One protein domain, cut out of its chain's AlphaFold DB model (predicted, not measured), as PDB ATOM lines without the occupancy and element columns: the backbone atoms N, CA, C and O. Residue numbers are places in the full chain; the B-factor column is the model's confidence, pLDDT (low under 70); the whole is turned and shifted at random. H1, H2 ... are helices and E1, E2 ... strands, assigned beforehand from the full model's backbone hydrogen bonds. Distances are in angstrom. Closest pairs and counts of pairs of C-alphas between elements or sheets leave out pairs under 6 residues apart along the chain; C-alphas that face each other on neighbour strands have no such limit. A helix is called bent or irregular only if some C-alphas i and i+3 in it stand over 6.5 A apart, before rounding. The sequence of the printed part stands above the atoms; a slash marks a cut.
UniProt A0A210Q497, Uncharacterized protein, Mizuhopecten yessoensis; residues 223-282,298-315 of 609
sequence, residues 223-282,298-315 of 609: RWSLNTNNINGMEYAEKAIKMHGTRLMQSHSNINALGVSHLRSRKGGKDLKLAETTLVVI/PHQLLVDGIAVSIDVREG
ATOM      1  N   ARG A 223     -15.183   7.236 -46.713       58.31
ATOM      2  CA  ARG A 223     -14.667   5.871 -46.888       58.31
ATOM      3  C   ARG A 223     -13.368   5.854 -47.697       58.31
ATOM      4  O   ARG A 223     -12.492   5.047 -47.404       58.31
ATOM      5  N   TRP A 224     -13.238   6.745 -48.679       52.81
ATOM      6  CA  TRP A 224     -12.095   6.812 -49.601       52.81
ATOM      7  C   TRP A 224     -10.930   7.668 -49.083       52.81
ATOM      8  O   TRP A 224      -9.815   7.543 -49.582       52.81
ATOM      9  N   SER A 225     -11.160   8.519 -48.079       55.22
ATOM     10  CA  SER A 225     -10.132   9.361 -47.448       55.22
ATOM     11  C   SER A 225      -9.407   8.695 -46.270       55.22
ATOM     12  O   SER A 225      -8.475   9.276 -45.708       55.22
ATOM     13  N   LEU A 226      -9.805   7.474 -45.890       56.41
ATOM     14  CA  LEU A 226      -9.193   6.719 -44.797       56.41
ATOM     15  C   LEU A 226      -7.845   6.136 -45.229       56.41
ATOM     16  O   LEU A 226      -7.763   5.085 -45.856       56.41
ATOM     17  N   ASN A 227      -6.775   6.831 -44.850       50.44
ATOM     18  CA  ASN A 227      -5.407   6.337 -44.952       50.44
ATOM     19  C   ASN A 227      -5.267   5.103 -44.032       50.44
ATOM     20  O   ASN A 227      -5.444   5.212 -42.817       50.44
ATOM     21  N   THR A 228      -4.982   3.931 -44.598       49.75
ATOM     22  CA  THR A 228      -5.084   2.580 -43.999       49.75
ATOM     23  C   THR A 228      -4.111   2.271 -42.847       49.75
ATOM     24  O   THR A 228      -3.959   1.119 -42.453       49.75
ATOM     25  N   ASN A 229      -3.460   3.276 -42.262       47.00
ATOM     26  CA  ASN A 229      -2.311   3.093 -41.368       47.00
ATOM     27  C   ASN A 229      -2.638   3.111 -39.865       47.00
ATOM     28  O   ASN A 229      -1.722   3.239 -39.057       47.00
ATOM     29  N   ASN A 230      -3.905   2.995 -39.448       51.88
ATOM     30  CA  ASN A 230      -4.236   2.950 -38.016       51.88
ATOM     31  C   ASN A 230      -5.427   2.029 -37.699       51.88
ATOM     32  O   ASN A 230      -6.452   2.451 -37.164       51.88
ATOM     33  N   ILE A 231      -5.312   0.755 -38.079       55.22
ATOM     34  CA  ILE A 231      -6.381  -0.242 -37.938       55.22
ATOM     35  C   ILE A 231      -6.252  -0.968 -36.588       55.22
ATOM     36  O   ILE A 231      -5.892  -2.141 -36.516       55.22
ATOM     37  N   ASN A 232      -6.558  -0.280 -35.487       60.72
ATOM     38  CA  ASN A 232      -6.709  -0.961 -34.200       60.72
ATOM     39  C   ASN A 232      -8.029  -1.763 -34.172       60.72
ATOM     40  O   ASN A 232      -9.123  -1.246 -34.429       60.72
ATOM     41  N   GLY A 233      -7.930  -3.051 -33.837       70.19
ATOM     42  CA  GLY A 233      -9.065  -3.908 -33.482       70.19
ATOM     43  C   GLY A 233      -9.817  -4.608 -34.617       70.19
ATOM     44  O   GLY A 233     -10.864  -5.195 -34.351       70.19
ATOM     45  N   MET A 234      -9.305  -4.593 -35.855       76.00
ATOM     46  CA  MET A 234      -9.887  -5.376 -36.959       76.00
ATOM     47  C   MET A 234      -9.854  -6.880 -36.674       76.00
ATOM     48  O   MET A 234     -10.877  -7.540 -36.828       76.00
ATOM     49  N   GLU A 235      -8.743  -7.380 -36.131       80.38
ATOM     50  CA  GLU A 235      -8.613  -8.774 -35.686       80.38
ATOM     51  C   GLU A 235      -9.720  -9.170 -34.693       80.38
ATOM     52  O   GLU A 235     -10.346 -10.220 -34.835       80.38
ATOM     53  N   TYR A 236     -10.033  -8.306 -33.719       85.06
ATOM     54  CA  TYR A 236     -11.094  -8.577 -32.745       85.06
ATOM     55  C   TYR A 236     -12.489  -8.553 -33.376       85.06
ATOM     56  O   TYR A 236     -13.331  -9.369 -33.002       85.06
ATOM     57  N   ALA A 237     -12.746  -7.667 -34.343       83.12
ATOM     58  CA  ALA A 237     -14.022  -7.621 -35.055       83.12
ATOM     59  C   ALA A 237     -14.238  -8.855 -35.946       83.12
ATOM     60  O   ALA A 237     -15.311  -9.459 -35.910       83.12
ATOM     61  N   GLU A 238     -13.214  -9.291 -36.676       80.19
ATOM     62  CA  GLU A 238     -13.257 -10.528 -37.465       80.19
ATOM     63  C   GLU A 238     -13.424 -11.760 -36.567       80.19
ATOM     64  O   GLU A 238     -14.262 -12.629 -36.830       80.19
ATOM     65  N   LYS A 239     -12.694 -11.812 -35.446       84.06
ATOM     66  CA  LYS A 239     -12.823 -12.884 -34.455       84.06
ATOM     67  C   LYS A 239     -14.205 -12.896 -33.795       84.06
ATOM     68  O   LYS A 239     -14.743 -13.977 -33.556       84.06
ATOM     69  N   ALA A 240     -14.815 -11.733 -33.562       87.62
ATOM     70  CA  ALA A 240     -16.183 -11.627 -33.053       87.62
ATOM     71  C   ALA A 240     -17.202 -12.219 -34.032       87.62
ATOM     72  O   ALA A 240     -18.066 -12.989 -33.612       87.62
ATOM     73  N   ILE A 241     -17.071 -11.928 -35.332       82.62
ATOM     74  CA  ILE A 241     -17.918 -12.526 -36.375       82.62
ATOM     75  C   ILE A 241     -17.712 -14.041 -36.422       82.62
ATOM     76  O   ILE A 241     -18.687 -14.785 -36.442       82.62
ATOM     77  N   LYS A 242     -16.465 -14.519 -36.365       82.00
ATOM     78  CA  LYS A 242     -16.169 -15.958 -36.375       82.00
ATOM     79  C   LYS A 242     -16.757 -16.695 -35.165       82.00
ATOM     80  O   LYS A 242     -17.229 -17.817 -35.310       82.00
ATOM     81  N   MET A 243     -16.724 -16.083 -33.982       87.94
ATOM     82  CA  MET A 243     -17.193 -16.697 -32.735       87.94
ATOM     83  C   MET A 243     -18.719 -16.653 -32.581       87.94
ATOM     84  O   MET A 243     -19.317 -17.624 -32.124       87.94
ATOM     85  N   HIS A 244     -19.351 -15.535 -32.953       88.62
ATOM     86  CA  HIS A 244     -20.771 -15.277 -32.666       88.62
ATOM     87  C   HIS A 244     -21.668 -15.296 -33.907       88.62
ATOM     88  O   HIS A 244     -22.889 -15.389 -33.777       88.62
ATOM     89  N   GLY A 245     -21.096 -15.215 -35.111       80.75
ATOM     90  CA  GLY A 245     -21.827 -14.949 -36.350       80.75
ATOM     91  C   GLY A 245     -22.888 -15.989 -36.687       80.75
ATOM     92  O   GLY A 245     -24.029 -15.621 -36.954       80.75
ATOM     93  N   THR A 246     -22.566 -17.283 -36.600       78.94
ATOM     94  CA  THR A 246     -23.535 -18.363 -36.864       78.94
ATOM     95  C   THR A 246     -24.732 -18.289 -35.925       78.94
ATOM     96  O   THR A 246     -25.872 -18.346 -36.381       78.94
ATOM     97  N   ARG A 247     -24.486 -18.097 -34.622       87.19
ATOM     98  CA  ARG A 247     -25.555 -17.964 -33.629       87.19
ATOM     99  C   ARG A 247     -26.423 -16.744 -33.922       87.19
ATOM    100  O   ARG A 247     -27.639 -16.867 -33.896       87.19
ATOM    101  N   LEU A 248     -25.808 -15.597 -34.229       85.38
ATOM    102  CA  LEU A 248     -26.531 -14.366 -34.556       85.38
ATOM    103  C   LEU A 248     -27.441 -14.543 -35.773       85.38
ATOM    104  O   LEU A 248     -28.599 -14.145 -35.703       85.38
ATOM    105  N   MET A 249     -26.941 -15.161 -36.847       79.75
ATOM    106  CA  MET A 249     -27.709 -15.428 -38.071       79.75
ATOM    107  C   MET A 249     -28.855 -16.422 -37.831       79.75
ATOM    108  O   MET A 249     -29.920 -16.286 -38.423       79.75
ATOM    109  N   GLN A 250     -28.658 -17.417 -36.960       79.75
ATOM    110  CA  GLN A 250     -29.694 -18.397 -36.614       79.75
ATOM    111  C   GLN A 250     -30.779 -17.815 -35.705       79.75
ATOM    112  O   GLN A 250     -31.944 -18.175 -35.845       79.75
ATOM    113  N   SER A 251     -30.406 -16.936 -34.772       84.38
ATOM    114  CA  SER A 251     -31.339 -16.371 -33.797       84.38
ATOM    115  C   SER A 251     -32.014 -15.080 -34.260       84.38
ATOM    116  O   SER A 251     -32.885 -14.591 -33.551       84.38
ATOM    117  N   HIS A 252     -31.612 -14.511 -35.405       84.50
ATOM    118  CA  HIS A 252     -32.196 -13.276 -35.927       84.50
ATOM    119  C   HIS A 252     -32.456 -13.348 -37.434       84.50
ATOM    120  O   HIS A 252     -31.557 -13.170 -38.259       84.50
ATOM    121  N   SER A 253     -33.718 -13.534 -37.811       81.06
ATOM    122  CA  SER A 253     -34.129 -13.743 -39.201       81.06
ATOM    123  C   SER A 253     -34.111 -12.477 -40.065       81.06
ATOM    124  O   SER A 253     -34.263 -12.568 -41.283       81.06
ATOM    125  N   ASN A 254     -33.936 -11.300 -39.455       81.44
ATOM    126  CA  ASN A 254     -33.799 -10.015 -40.151       81.44
ATOM    127  C   ASN A 254     -32.340  -9.716 -40.569       81.44
ATOM    128  O   ASN A 254     -32.105  -8.717 -41.250       81.44
ATOM    129  N   ILE A 255     -31.354 -10.529 -40.157       83.56
ATOM    130  CA  ILE A 255     -29.951 -10.345 -40.562       83.56
ATOM    131  C   ILE A 255     -29.732 -10.911 -41.967       83.56
ATOM    132  O   ILE A 255     -30.028 -12.069 -42.244       83.56
ATOM    133  N   ASN A 256     -29.139 -10.089 -42.829       73.62
ATOM    134  CA  ASN A 256     -28.731 -10.460 -44.178       73.62
ATOM    135  C   ASN A 256     -27.233 -10.783 -44.262       73.62
ATOM    136  O   ASN A 256     -26.848 -11.720 -44.952       73.62
ATOM    137  N   ALA A 257     -26.386 -10.003 -43.584       77.44
ATOM    138  CA  ALA A 257     -24.932 -10.186 -43.570       77.44
ATOM    139  C   ALA A 257     -24.292  -9.647 -42.293       77.44
ATOM    140  O   ALA A 257     -24.847  -8.782 -41.608       77.44
ATOM    141  N   LEU A 258     -23.057 -10.088 -42.063       81.25
ATOM    142  CA  LEU A 258     -22.140  -9.549 -41.067       81.25
ATOM    143  C   LEU A 258     -20.872  -9.057 -41.774       81.25
ATOM    144  O   LEU A 258     -20.384  -9.706 -42.695       81.25
ATOM    145  N   GLY A 259     -20.336  -7.918 -41.351       82.06
ATOM    146  CA  GLY A 259     -19.096  -7.367 -41.897       82.06
ATOM    147  C   GLY A 259     -18.356  -6.495 -40.893       82.06
ATOM    148  O   GLY A 259     -18.726  -6.434 -39.723       82.06
ATOM    149  N   VAL A 260     -17.322  -5.794 -41.352       81.25
ATOM    150  CA  VAL A 260     -16.506  -4.898 -40.517       81.25
ATOM    151  C   VAL A 260     -16.450  -3.490 -41.104       81.25
ATOM    152  O   VAL A 260     -16.545  -3.302 -42.318       81.25
ATOM    153  N   SER A 261     -16.342  -2.473 -40.248       79.38
ATOM    154  CA  SER A 261     -16.261  -1.071 -40.679       79.38
ATOM    155  C   SER A 261     -15.597  -0.187 -39.630       79.38
ATOM    156  O   SER A 261     -15.856  -0.327 -38.437       79.38
ATOM    157  N   HIS A 262     -14.824   0.801 -40.084       78.62
ATOM    158  CA  HIS A 262     -14.294   1.876 -39.230       78.62
ATOM    159  C   HIS A 262     -15.223   3.089 -39.161       78.62
ATOM    160  O   HIS A 262     -15.070   3.940 -38.296       78.62
ATOM    161  N   LEU A 263     -16.200   3.189 -40.059       79.25
ATOM    162  CA  LEU A 263     -17.210   4.242 -40.017       79.25
ATOM    163  C   LEU A 263     -18.407   3.782 -39.192       79.25
ATOM    164  O   LEU A 263     -18.863   2.652 -39.363       79.25
ATOM    165  N   ARG A 264     -18.935   4.661 -38.340       85.75
ATOM    166  CA  ARG A 264     -20.235   4.505 -37.684       85.75
ATOM    167  C   ARG A 264     -21.274   5.328 -38.432       85.75
ATOM    168  O   ARG A 264     -21.082   6.529 -38.629       85.75
ATOM    169  N   SER A 265     -22.385   4.692 -38.796       84.19
ATOM    170  CA  SER A 265     -23.497   5.373 -39.454       84.19
ATOM    171  C   SER A 265     -24.436   6.042 -38.455       84.19
ATOM    172  O   SER A 265     -24.885   5.429 -37.485       84.19
ATOM    173  N   ARG A 266     -24.803   7.298 -38.714       81.81
ATOM    174  CA  ARG A 266     -25.898   8.000 -38.035       81.81
ATOM    175  C   ARG A 266     -26.874   8.575 -39.059       81.81
ATOM    176  O   ARG A 266     -26.530   8.845 -40.210       81.81
ATOM    177  N   LYS A 267     -28.129   8.754 -38.629       77.50
ATOM    178  CA  LYS A 267     -29.220   9.324 -39.446       77.50
ATOM    179  C   LYS A 267     -29.372   8.646 -40.825       77.50
ATOM    180  O   LYS A 267     -29.592   9.322 -41.828       77.50
ATOM    181  N   GLY A 268     -29.233   7.317 -40.878       70.25
ATOM    182  CA  GLY A 268     -29.379   6.538 -42.114       70.25
ATOM    183  C   GLY A 268     -28.241   6.743 -43.120       70.25
ATOM    184  O   GLY A 268     -28.494   6.771 -44.324       70.25
ATOM    185  N   GLY A 269     -27.008   6.940 -42.653       68.19
ATOM    186  CA  GLY A 269     -25.830   7.132 -43.505       68.19
ATOM    187  C   GLY A 269     -25.605   8.573 -43.973       68.19
ATOM    188  O   GLY A 269     -24.788   8.792 -44.857       68.19
ATOM    189  N   LYS A 270     -26.332   9.551 -43.413       73.81
ATOM    190  CA  LYS A 270     -26.158  10.989 -43.713       73.81
ATOM    191  C   LYS A 270     -25.120  11.677 -42.824       73.81
ATOM    192  O   LYS A 270     -24.688  12.778 -43.136       73.81
ATOM    193  N   ASP A 271     -24.787  11.064 -41.693       80.75
ATOM    194  CA  ASP A 271     -23.773  11.535 -40.751       80.75
ATOM    195  C   ASP A 271     -22.838  10.359 -40.465       80.75
ATOM    196  O   ASP A 271     -23.260   9.354 -39.884       80.75
ATOM    197  N   LEU A 272     -21.599  10.459 -40.943       79.69
ATOM    198  CA  LEU A 272     -20.585   9.419 -40.829       79.69
ATOM    199  C   LEU A 272     -19.468   9.908 -39.925       79.69
ATOM    200  O   LEU A 272     -18.943  11.006 -40.093       79.69
ATOM    201  N   LYS A 273     -19.105   9.076 -38.951       81.75
ATOM    202  CA  LYS A 273     -18.006   9.363 -38.029       81.75
ATOM    203  C   LYS A 273     -17.043   8.197 -37.983       81.75
ATOM    204  O   LYS A 273     -17.477   7.045 -37.978       81.75
ATOM    205  N   LEU A 274     -15.756   8.507 -37.895       79.19
ATOM    206  CA  LEU A 274     -14.739   7.512 -37.594       79.19
ATOM    207  C   LEU A 274     -14.997   6.944 -36.194       79.19
ATOM    208  O   LEU A 274     -15.222   7.691 -35.240       79.19
ATOM    209  N   ALA A 275     -15.029   5.624 -36.093       78.19
ATOM    210  CA  ALA A 275     -15.135   4.915 -34.835       78.19
ATOM    211  C   ALA A 275     -13.763   4.849 -34.154       78.19
ATOM    212  O   ALA A 275     -12.738   4.734 -34.819       78.19
ATOM    213  N   GLU A 276     -13.757   4.896 -32.822       75.75
ATOM    214  CA  GLU A 276     -12.532   4.782 -32.016       75.75
ATOM    215  C   GLU A 276     -11.850   3.413 -32.181       75.75
ATOM    216  O   GLU A 276     -10.630   3.309 -32.105       75.75
ATOM    217  N   THR A 277     -12.640   2.365 -32.436       78.06
ATOM    218  CA  THR A 277     -12.195   0.999 -32.747       78.06
ATOM    219  C   THR A 277     -13.027   0.419 -33.890       78.06
ATOM    220  O   THR A 277     -14.140   0.877 -34.164       78.06
ATOM    221  N   THR A 278     -12.484  -0.589 -34.577       82.56
ATOM    222  CA  THR A 278     -13.191  -1.294 -35.658       82.56
ATOM    223  C   THR A 278     -14.484  -1.936 -35.149       82.56
ATOM    224  O   THR A 278     -14.494  -2.588 -34.106       82.56
ATOM    225  N   LEU A 279     -15.579  -1.744 -35.887       87.56
ATOM    226  CA  LEU A 279     -16.917  -2.195 -35.515       87.56
ATOM    227  C   LEU A 279     -17.301  -3.470 -36.266       87.56
ATOM    228  O   LEU A 279     -16.948  -3.626 -37.438       87.56
ATOM    229  N   VAL A 280     -18.126  -4.308 -35.634       89.19
ATOM    230  CA  VAL A 280     -18.920  -5.322 -36.343       89.19
ATOM    231  C   VAL A 280     -20.162  -4.651 -36.922       89.19
ATOM    232  O   VAL A 280     -20.886  -3.938 -36.228       89.19
ATOM    233  N   VAL A 281     -20.418  -4.869 -38.205       88.12
ATOM    234  CA  VAL A 281     -21.573  -4.334 -38.924       88.12
ATOM    235  C   VAL A 281     -22.591  -5.439 -39.140       88.12
ATOM    236  O   VAL A 281     -22.268  -6.462 -39.739       88.12
ATOM    237  N   ILE A 282     -23.825  -5.209 -38.697       88.69
ATOM    238  CA  ILE A 282     -24.973  -6.074 -38.984       88.69
ATOM    239  C   ILE A 282     -25.786  -5.425 -40.103       88.69
ATOM    240  O   ILE A 282     -26.299  -4.316 -39.936       88.69
ATOM    241  N   PRO A 298     -27.425  -7.431 -29.970       85.00
ATOM    242  CA  PRO A 298     -26.441  -7.033 -28.981       85.00
ATOM    243  C   PRO A 298     -25.792  -5.708 -29.387       85.00
ATOM    244  O   PRO A 298     -25.501  -5.459 -30.555       85.00
ATOM    245  N   HIS A 299     -25.531  -4.844 -28.409       86.69
ATOM    246  CA  HIS A 299     -24.792  -3.603 -28.656       86.69
ATOM    247  C   HIS A 299     -23.279  -3.843 -28.783       86.69
ATOM    248  O   HIS A 299     -22.571  -3.027 -29.382       86.69
ATOM    249  N   GLN A 300     -22.787  -4.951 -28.216       91.56
ATOM    250  CA  GLN A 300     -21.379  -5.342 -28.188       91.56
ATOM    251  C   GLN A 300     -21.229  -6.870 -28.225       91.56
ATOM    252  O   GLN A 300     -22.090  -7.589 -27.721       91.56
ATOM    253  N   LEU A 301     -20.115  -7.359 -28.773       90.94
ATOM    254  CA  LEU A 301     -19.713  -8.769 -28.743       90.94
ATOM    255  C   LEU A 301     -18.423  -8.918 -27.940       90.94
ATOM    256  O   LEU A 301     -17.466  -8.183 -28.174       90.94
ATOM    257  N   LEU A 302     -18.389  -9.868 -27.005       91.94
ATOM    258  CA  LEU A 302     -17.211 -10.128 -26.178       91.94
ATOM    259  C   LEU A 302     -16.297 -11.158 -26.856       91.94
ATOM    260  O   LEU A 302     -16.751 -12.248 -27.215       91.94
ATOM    261  N   VAL A 303     -15.015 -10.825 -26.998       88.19
ATOM    262  CA  VAL A 303     -13.967 -11.702 -27.543       88.19
ATOM    263  C   VAL A 303     -12.710 -11.550 -26.699       88.19
ATOM    264  O   VAL A 303     -12.202 -10.446 -26.569       88.19
ATOM    265  N   ASP A 304     -12.219 -12.641 -26.108       87.94
ATOM    266  CA  ASP A 304     -11.033 -12.654 -25.230       87.94
ATOM    267  C   ASP A 304     -11.044 -11.568 -24.129       87.94
ATOM    268  O   ASP A 304     -10.011 -11.022 -23.754       87.94
ATOM    269  N   GLY A 305     -12.230 -11.217 -23.617       86.00
ATOM    270  CA  GLY A 305     -12.395 -10.150 -22.622       86.00
ATOM    271  C   GLY A 305     -12.484  -8.727 -23.194       86.00
ATOM    272  O   GLY A 305     -12.649  -7.784 -22.425       86.00
ATOM    273  N   ILE A 306     -12.435  -8.554 -24.518       86.19
ATOM    274  CA  ILE A 306     -12.571  -7.267 -25.210       86.19
ATOM    275  C   ILE A 306     -13.976  -7.125 -25.793       86.19
ATOM    276  O   ILE A 306     -14.476  -8.013 -26.485       86.19
ATOM    277  N   ALA A 307     -14.616  -5.989 -25.520       89.75
ATOM    278  CA  ALA A 307     -15.936  -5.662 -26.046       89.75
ATOM    279  C   ALA A 307     -15.827  -4.967 -27.412       89.75
ATOM    280  O   ALA A 307     -15.385  -3.822 -27.513       89.75
ATOM    281  N   VAL A 308     -16.272  -5.649 -28.465       89.75
ATOM    282  CA  VAL A 308     -16.326  -5.116 -29.828       89.75
ATOM    283  C   VAL A 308     -17.693  -4.494 -30.077       89.75
ATOM    284  O   VAL A 308     -18.721  -5.148 -29.917       89.75
ATOM    285  N   SER A 309     -17.725  -3.224 -30.471       91.25
ATOM    286  CA  SER A 309     -18.975  -2.493 -30.706       91.25
ATOM    287  C   SER A 309     -19.662  -2.884 -32.018       91.25
ATOM    288  O   SER A 309     -18.997  -3.150 -33.019       91.25
ATOM    289  N   ILE A 310     -20.999  -2.827 -32.026       91.19
ATOM    290  CA  ILE A 310     -21.828  -3.105 -33.209       91.19
ATOM    291  C   ILE A 310     -22.391  -1.815 -33.843       91.19
ATOM    292  O   ILE A 310     -22.690  -0.827 -33.158       91.19
ATOM    293  N   ASP A 311     -22.550  -1.838 -35.169       90.12
ATOM    294  CA  ASP A 311     -23.329  -0.884 -35.967       90.12
ATOM    295  C   ASP A 311     -24.357  -1.632 -36.837       90.12
ATOM    296  O   ASP A 311     -23.993  -2.489 -37.639       90.12
ATOM    297  N   VAL A 312     -25.647  -1.320 -36.693       89.06
ATOM    298  CA  VAL A 312     -26.729  -1.956 -37.470       89.06
ATOM    299  C   VAL A 312     -27.097  -1.062 -38.649       89.06
ATOM    300  O   VAL A 312     -27.313   0.139 -38.463       89.06
ATOM    301  N   ARG A 313     -27.200  -1.619 -39.857       85.88
ATOM    302  CA  ARG A 313     -27.466  -0.875 -41.098       85.88
ATOM    303  C   ARG A 313     -28.557  -1.539 -41.915       85.88
ATOM    304  O   ARG A 313     -28.593  -2.764 -42.016       85.88
ATOM    305  N   GLU A 314     -29.401  -0.730 -42.553       83.50
ATOM    306  CA  GLU A 314     -30.219  -1.257 -43.649       83.50
ATOM    307  C   GLU A 314     -29.296  -1.615 -44.820       83.50
ATOM    308  O   GLU A 314     -28.487  -0.802 -45.279       83.50
ATOM    309  N   GLY A 315     -29.367  -2.872 -45.244       68.75
ATOM    310  CA  GLY A 315     -28.494  -3.436 -46.258       68.75
ATOM    311  C   GLY A 315     -28.789  -4.914 -46.453       68.75
ATOM    312  O   GLY A 315     -29.340  -5.577 -45.575       68.75
TER     313      GLY A 315
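This is residues 223 to 282 and 298 to 315 of the 609 residues of an uncharacterized protein of Mizuhopecten yessoensis (UniProt A0A210Q497). A strongly twisted sheet of four strands curls round one helix, H1, in two layers, with the helix on one face of the sheet. The 78 printed residues include H1, E1, E2, E3 and E4 in that order; the mixed sheet runs E1 E2 E4 E3. The class is mixed, helices and strands; the whole is compact, radius of gyration of the C-alphas 12.6 A, spanning 35 by 29 by 17 A.

H1, residues 234 to 251, is on the sheet; 12 of its 14 O i to N i+4 pairs are within hydrogen-bond range. Its closest C-alphas to E2, residues 271 to 282, are Met 234 and Thr 278, 5.4 A. E1, residues 255 to 266, and E2 are an antiparallel hairpin, with N 259 and O 281 at 2.9 A. E4, residues 306 to 314, is parallel to E2, with N 280 and O 309 at 3.0 A. E3, residues 300 to 303, and E4 are an antiparallel hairpin, with N 301 and O 308 at 2.9 A.

H1 begins at C-alpha 234 (-9.887, -5.376, -36.959), measures 24.3 A and is irregular, C-alphas 243 and 246 being 7.7 A apart. E1, 19.0 A, bends by 116 degrees at residue 262; E2, 17.7 A, by 120 degrees at residue 277. E3 measures 9.8 A; E4, 26.2 A, ends at C-alpha 314 (-30.219, -1.257, -43.649).

The C-alphas farthest apart, Asn 227 and Ser 251, are 36.2 A apart. Residues 283 to 297 are cut out; C-alphas 282 and 298 are 10.2 A apart. Links printed whole are tight. pLDDT is under 70 at residues 223 to 232, 269 and 315.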